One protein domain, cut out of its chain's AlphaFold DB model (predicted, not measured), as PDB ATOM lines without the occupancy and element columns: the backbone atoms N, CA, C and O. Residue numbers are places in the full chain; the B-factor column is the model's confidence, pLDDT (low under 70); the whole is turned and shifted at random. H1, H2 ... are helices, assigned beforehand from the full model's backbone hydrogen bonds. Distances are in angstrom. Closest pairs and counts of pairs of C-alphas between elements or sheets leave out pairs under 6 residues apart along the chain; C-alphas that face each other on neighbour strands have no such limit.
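This is residues 15 to 62 of the 80 residues of an uncharacterized protein of Rhizobium sp. CF122 (UniProt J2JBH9). Two long helices, H1 and H2, meet near a tight turn and open away from each other as a V, with the link between them at its point and the two far ends standing free. The V is flat, its C-alphas spanning 34 by 28 by 12 A along the three main axes, and the gap between the arms widens towards residues 15 and 62. The printed part has 48 residues with two named helices, H1 then H2 along the chain, and no named strand; the class is all helix. The whole is loose, with a radius of gyration of the C-alphas of 12.6 A.

H1, residues 15 to 37, is the longest helix, and H2 is residues 42 to 61. The two helices touch, with 8 pairs of C-alphas within 8 A. The closest C-alphas are those of Val 32 and Ala 45, 5.5 A apart. H1 touches H2 with residues 28 to 36 alone, and H2 touches H1 with residues 42 to 49 alone. Their lines stand at a steep tilt of 46 degrees, and they run opposite ways. Their centres are 13.8 A apart. In H1 and H2 every O i to N i+4 pair is within hydrogen-bond range.

H1 has 23 residues and begins at C-alpha 15, at (275.405, 535.667, 424.959); it ends at C-alpha 37, at (253.851, 560.986, 423.987), 33.3 A from its first C-alpha. H2 has 20 residues and measures 28.8 A from C-alpha 42 to C-alpha 61, which is at (270.386, 544.960, 447.999).

The two C-alphas farthest apart are those of Arg 15 and Gly 39, at 36.8 A. The C-alphas of Arg 15 and Ser 62, the first and last printed residues, are 29.0 A apart. Residues 15 to 27, which belong to H1, stand free, and so do residues 51 to 62, of which 51 to 61 belong to H2. The link from H1 to H2, 4 residues, is tight. The printed part has no cut. The mean pLDDT of the printed part is 95.4, and no printed residue is under 70.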
ATOM      1  N   ARG A  15     276.381 534.954 425.800       94.25
ATOM      2  CA  ARG A  15     275.405 535.667 424.959       94.25
ATOM      3  C   ARG A  15     274.107 535.992 425.694       94.25
ATOM      4  O   ARG A  15     273.372 536.871 425.245       94.25
ATOM      5  N   ARG A  16     273.819 535.319 426.814       94.69
ATOM      6  CA  ARG A  16     272.608 535.555 427.612       94.69
ATOM      7  C   ARG A  16     272.563 536.971 428.166       94.69
ATOM      8  O   ARG A  16     271.503 537.586 428.159       94.69
ATOM      9  N   GLU A  17     273.697 537.485 428.634       92.56
ATOM     10  CA  GLU A  17     273.780 538.854 429.145       92.56
ATOM     11  C   GLU A  17     273.383 539.857 428.057       92.56
ATOM     12  O   GLU A  17     272.466 540.652 428.253       92.56
ATOM     13  N   ALA A  18     273.990 539.744 426.872       93.44
ATOM     14  CA  ALA A  18     273.680 540.606 425.736       93.44
ATOM     15  C   ALA A  18     272.208 540.498 425.292       93.44
ATOM     16  O   ALA A  18     271.590 541.509 424.955       93.44
ATOM     17  N   GLU A  19     271.624 539.295 425.317       94.38
ATOM     18  CA  GLU A  19     270.199 539.087 425.032       94.38
ATOM     19  C   GLU A  19     269.308 539.827 426.038       94.38
ATOM     20  O   GLU A  19     268.411 540.573 425.635       94.38
ATOM     21  N   CYS A  20     269.568 539.653 427.335       94.31
ATOM     22  CA  CYS A  20     268.834 540.329 428.400       94.31
ATOM     23  C   CYS A  20     268.947 541.854 428.280       94.31
ATOM     24  O   CYS A  20     267.926 542.540 428.344       94.31
ATOM     25  N   CYS A  21     270.158 542.378 428.059       94.00
ATOM     26  CA  CYS A  21     270.401 543.809 427.887       94.00
ATOM     27  C   CYS A  21     269.600 544.374 426.712       94.00
ATOM     28  O   CYS A  21     268.872 545.347 426.884       94.00
ATOM     29  N   ARG A  22     269.627 543.711 425.548       94.06
ATOM     30  CA  ARG A  22     268.876 544.157 424.366       94.06
ATOM     31  C   ARG A  22     267.371 544.245 424.630       94.06
ATOM     32  O   ARG A  22     266.733 545.219 424.240       94.06
ATOM     33  N   VAL A  23     266.796 543.238 425.294       94.38
ATOM     34  CA  VAL A  23     265.366 543.244 425.646       94.38
ATOM     35  C   VAL A  23     265.045 544.398 426.600       94.38
ATOM     36  O   VAL A  23     264.030 545.073 426.428       94.38
ATOM     37  N   PHE A  24     265.905 544.652 427.587       94.44
ATOM     38  CA  PHE A  24     265.720 545.768 428.511       94.44
ATOM     39  C   PHE A  24     265.853 547.132 427.825       94.44
ATOM     40  O   PHE A  24     265.034 548.006 428.100       94.44
ATOM     41  N   ASP A  25     266.791 547.300 426.892       95.00
ATOM     42  CA  ASP A  25     266.951 548.534 426.113       95.00
ATOM     43  C   ASP A  25     265.701 548.855 425.282       95.00
ATOM     44  O   ASP A  25     265.234 549.998 425.243       95.00
ATOM     45  N   GLU A  26     265.117 547.843 424.633       94.75
ATOM     46  CA  GLU A  26     263.884 547.986 423.849       94.75
ATOM     47  C   GLU A  26     262.694 548.401 424.739       94.75
ATOM     48  O   GLU A  26     261.904 549.288 424.381       94.75
ATOM     49  N   ILE A  27     262.590 547.820 425.937       94.88
ATOM     50  CA  ILE A  27     261.544 548.150 426.914       94.88
ATOM     51  C   ILE A  27     261.739 549.555 427.485       94.88
ATOM     52  O   ILE A  27     260.787 550.339 427.494       94.88
ATOM     53  N   ALA A  28     262.953 549.895 427.919       95.31
ATOM     54  CA  ALA A  28     263.302 551.210 428.447       95.31
ATOM     55  C   ALA A  28     262.961 552.310 427.437       95.31
ATOM     56  O   ALA A  28     262.245 553.261 427.759       95.31
ATOM     57  N   ARG A  29     263.366 552.124 426.175       95.69
ATOM     58  CA  ARG A  29     263.018 553.027 425.073       95.69
ATOM     59  C   ARG A  29     261.506 553.175 424.913       95.69
ATOM     60  O   ARG A  29     261.011 554.291 424.784       95.69
ATOM     61  N   THR A  30     260.767 552.066 424.936       95.94
ATOM     62  CA  THR A  30     259.300 552.081 424.804       95.94
ATOM     63  C   THR A  30     258.637 552.880 425.929       95.94
ATOM     64  O   THR A  30     257.699 553.639 425.674       95.94
ATOM     65  N   ILE A  31     259.125 552.741 427.165       95.69
ATOM     66  CA  ILE A  31     258.624 553.481 428.331       95.69
ATOM     67  C   ILE A  31     258.874 554.982 428.158       95.69
ATOM     68  O   ILE A  31     257.934 555.767 428.277       95.69
ATOM     69  N   VAL A  32     260.106 555.374 427.815       97.25
ATOM     70  CA  VAL A  32     260.473 556.787 427.622       97.25
ATOM     71  C   VAL A  32     259.650 557.421 426.500       97.25
ATOM     72  O   VAL A  32     259.065 558.482 426.701       97.25
ATOM     73  N   ILE A  33     259.511 556.746 425.354       97.38
ATOM     74  CA  ILE A  33     258.676 557.225 424.240       97.38
ATOM     75  C   ILE A  33     257.217 557.393 424.679       97.38
ATOM     76  O   ILE A  33     256.574 558.379 424.326       97.38
ATOM     77  N   SER A  34     256.686 556.454 425.464       97.25
ATOM     78  CA  SER A  34     255.304 556.534 425.953       97.25
ATOM     79  C   SER A  34     255.098 557.729 426.890       97.25
ATOM     80  O   SER A  34     254.076 558.404 426.786       97.25
ATOM     81  N   ALA A  35     256.070 558.029 427.757       98.12
ATOM     82  CA  ALA A  35     256.034 559.202 428.630       98.12
ATOM     83  C   ALA A  35     256.104 560.515 427.830       98.12
ATOM     84  O   ALA A  35     255.313 561.428 428.069       98.12
ATOM     85  N   ILE A  36     256.982 560.587 426.825       98.31
ATOM     86  CA  ILE A  36     257.081 561.752 425.931       98.31
ATOM     87  C   ILE A  36     255.763 561.973 425.181       98.31
ATOM     88  O   ILE A  36     255.255 563.090 425.138       98.31
ATOM     89  N   ASN A  37     255.154 560.908 424.654       98.19
ATOM     90  CA  ASN A  37     253.851 560.986 423.987       98.19
ATOM     91  C   ASN A  37     252.720 561.424 424.935       98.19
ATOM     92  O   ASN A  37     251.715 561.964 424.479       98.19
ATOM     93  N   ALA A  38     252.883 561.217 426.244       98.31
ATOM     94  CA  ALA A  38     251.984 561.722 427.278       98.31
ATOM     95  C   ALA A  38     252.286 563.180 427.694       98.31
ATOM     96  O   ALA A  38     251.633 563.703 428.594       98.31
ATOM     97  N   GLY A  39     253.253 563.840 427.048       98.50
ATOM     98  CA  GLY A  39     253.594 565.250 427.248       98.50
ATOM     99  C   GLY A  39     254.773 565.513 428.188       98.50
ATOM    100  O   GLY A  39     255.011 566.667 428.537       98.50
ATOM    101  N   TRP A  40     255.509 564.480 428.607       98.56
ATOM    102  CA  TRP A  40     256.683 564.649 429.468       98.56
ATOM    103  C   TRP A  40     257.870 565.166 428.659       98.56
ATOM    104  O   TRP A  40     258.028 564.842 427.478       98.56
ATOM    105  N   ARG A  41     258.763 565.923 429.299       98.44
ATOM    106  CA  ARG A  41     260.065 566.234 428.698       98.44
ATOM    107  C   ARG A  41     260.935 564.983 428.705       98.44
ATOM    108  O   ARG A  41     260.897 564.191 429.645       98.44
ATOM    109  N   GLU A  42     261.792 564.846 427.699       97.31
ATOM    110  CA  GLU A  42     262.715 563.708 427.593       97.31
ATOM    111  C   GLU A  42     263.568 563.529 428.860       97.31
ATOM    112  O   GLU A  42     263.678 562.421 429.381       97.31
ATOM    113  N   GLY A  43     264.086 564.628 429.419       97.69
ATOM    114  CA  GLY A  43     264.864 564.597 430.661       97.69
ATOM    115  C   GLY A  43     264.068 564.145 431.893       97.69
ATOM    116  O   GLY A  43     264.617 563.452 432.743       97.69
ATOM    117  N   GLU A  44     262.775 564.478 431.979       98.25
ATOM    118  CA  GLU A  44     261.904 564.037 433.082       98.25
ATOM    119  C   GLU A  44     261.659 562.529 433.003       98.25
ATOM    120  O   GLU A  44     261.778 561.822 434.002       98.25
ATOM    121  N   ALA A  45     261.370 562.026 431.799       98.19
ATOM    122  CA  ALA A  45     261.168 560.603 431.562       98.19
ATOM    123  C   ALA A  45     262.445 559.789 431.832       98.19
ATOM    124  O   ALA A  45     262.379 558.736 432.468       98.19
ATOM    125  N   ALA A  46     263.605 560.287 431.389       97.06
ATOM    126  CA  ALA A  46     264.894 559.638 431.615       97.06
ATOM    127  C   ALA A  46     265.248 559.564 433.107       97.06
ATOM    128  O   ALA A  46     265.603 558.492 433.599       97.06
ATOM    129  N   LEU A  47     265.101 560.677 433.837       98.19
ATOM    130  CA  LEU A  47     265.386 560.721 435.271       98.19
ATOM    131  C   LEU A  47     264.436 559.809 436.057       98.19
ATOM    132  O   LEU A  47     264.881 559.000 436.864       98.19
ATOM    133  N   ALA A  48     263.135 559.861 435.760       98.12
ATOM    134  CA  ALA A  48     262.150 559.016 436.430       98.12
ATOM    135  C   ALA A  48     262.405 557.514 436.209       98.12
ATOM    136  O   ALA A  48     262.209 556.717 437.131       98.12
ATOM    137  N   LEU A  49     262.847 557.122 435.007       97.69
ATOM    138  CA  LEU A  49     263.225 555.741 434.709       97.69
ATOM    139  C   LEU A  49     264.465 555.313 435.510       97.69
ATOM    140  O   LEU A  49     264.455 554.231 436.099       97.69
ATOM    141  N   ALA A  50     265.500 556.157 435.552       97.56
ATOM    142  CA  ALA A  50     266.722 555.893 436.309       97.56
ATOM    143  C   ALA A  50     266.433 555.734 437.811       97.56
ATOM    144  O   ALA A  50     266.782 554.707 438.395       97.56
ATOM    145  N   ASP A  51     265.691 556.673 438.404       97.69
ATOM    146  CA  ASP A  51     265.303 556.632 439.817       97.69
ATOM    147  C   ASP A  51     264.468 555.384 440.147       97.69
ATOM    148  O   ASP A  51     264.594 554.784 441.217       97.69
ATOM    149  N   ALA A  52     263.569 554.977 439.242       96.94
ATOM    150  CA  ALA A  52     262.755 553.781 439.436       96.94
ATOM    151  C   ALA A  52     263.603 552.501 439.435       96.94
ATOM    152  O   ALA A  52     263.389 551.634 440.287       96.94
ATOM    153  N   ALA A  53     264.565 552.397 438.516       95.69
ATOM    154  CA  ALA A  53     265.497 551.278 438.464       95.69
ATOM    155  C   ALA A  53     266.391 551.240 439.714       95.69
ATOM    156  O   ALA A  53     266.495 550.195 440.358       95.69
ATOM    157  N   GLU A  54     266.961 552.381 440.110       96.25
ATOM    158  CA  GLU A  54     267.811 552.498 441.297       96.25
ATOM    159  C   GLU A  54     267.072 552.068 442.566       96.25
ATOM    160  O   GLU A  54     267.557 551.204 443.297       96.25
ATOM    161  N   ARG A  55     265.859 552.588 442.807       95.94
ATOM    162  CA  ARG A  55     265.052 552.194 443.975       95.94
ATOM    163  C   ARG A  55     264.835 550.685 444.048       95.94
ATOM    164  O   ARG A  55     264.864 550.120 445.142       95.94
ATOM    165  N   TYR A  56     264.623 550.024 442.911       92.75
ATOM    166  CA  TYR A  56     264.447 548.575 442.887       92.75
ATOM    167  C   TYR A  56     265.755 547.825 443.166       92.75
ATOM    168  O   TYR A  56     265.751 546.859 443.927       92.75
ATOM    169  N   VAL A  57     266.882 548.289 442.621       93.12
ATOM    170  CA  VAL A  57     268.207 547.725 442.926       93.12
ATOM    171  C   VAL A  57     268.527 547.867 444.414       93.12
ATOM    172  O   VAL A  57     268.912 546.887 445.050       93.12
ATOM    173  N   LEU A  58     268.289 549.043 445.000       92.50
ATOM    174  CA  LEU A  58     268.462 549.278 446.435       92.50
ATOM    175  C   LEU A  58     267.542 548.382 447.273       92.50
ATOM    176  O   LEU A  58     267.969 547.829 448.286       92.50
ATOM    177  N   TYR A  59     266.299 548.176 446.833       89.94
ATOM    178  CA  TYR A  59     265.387 547.223 447.465       89.94
ATOM    179  C   TYR A  59     265.926 545.783 447.428       89.94
ATOM    180  O   TYR A  59     265.831 545.073 448.428       89.94
ATOM    181  N   LEU A  60     266.515 545.341 446.310       90.62
ATOM    182  CA  LEU A  60     267.129 544.012 446.198       90.62
ATOM    183  C   LEU A  60     268.386 543.862 447.061       90.62
ATOM    184  O   LEU A  60     268.615 542.788 447.611       90.62
ATOM    185  N   ALA A  61     269.175 544.929 447.185       87.44
ATOM    186  CA  ALA A  61     270.386 544.960 447.999       87.44
ATOM    187  C   ALA A  61     270.101 545.074 449.508       87.44
ATOM    188  O   ALA A  61     270.993 544.840 450.324       87.44
ATOM    189  N   SER A  62     268.873 545.432 449.898       84.50
ATOM    190  CA  SER A  62     268.508 545.597 451.301       84.50
ATOM    191  C   SER A  62     268.506 544.246 452.047       84.50
ATOM    192  O   SER A  62     267.826 543.306 451.622       84.50
TER     193      SER A  62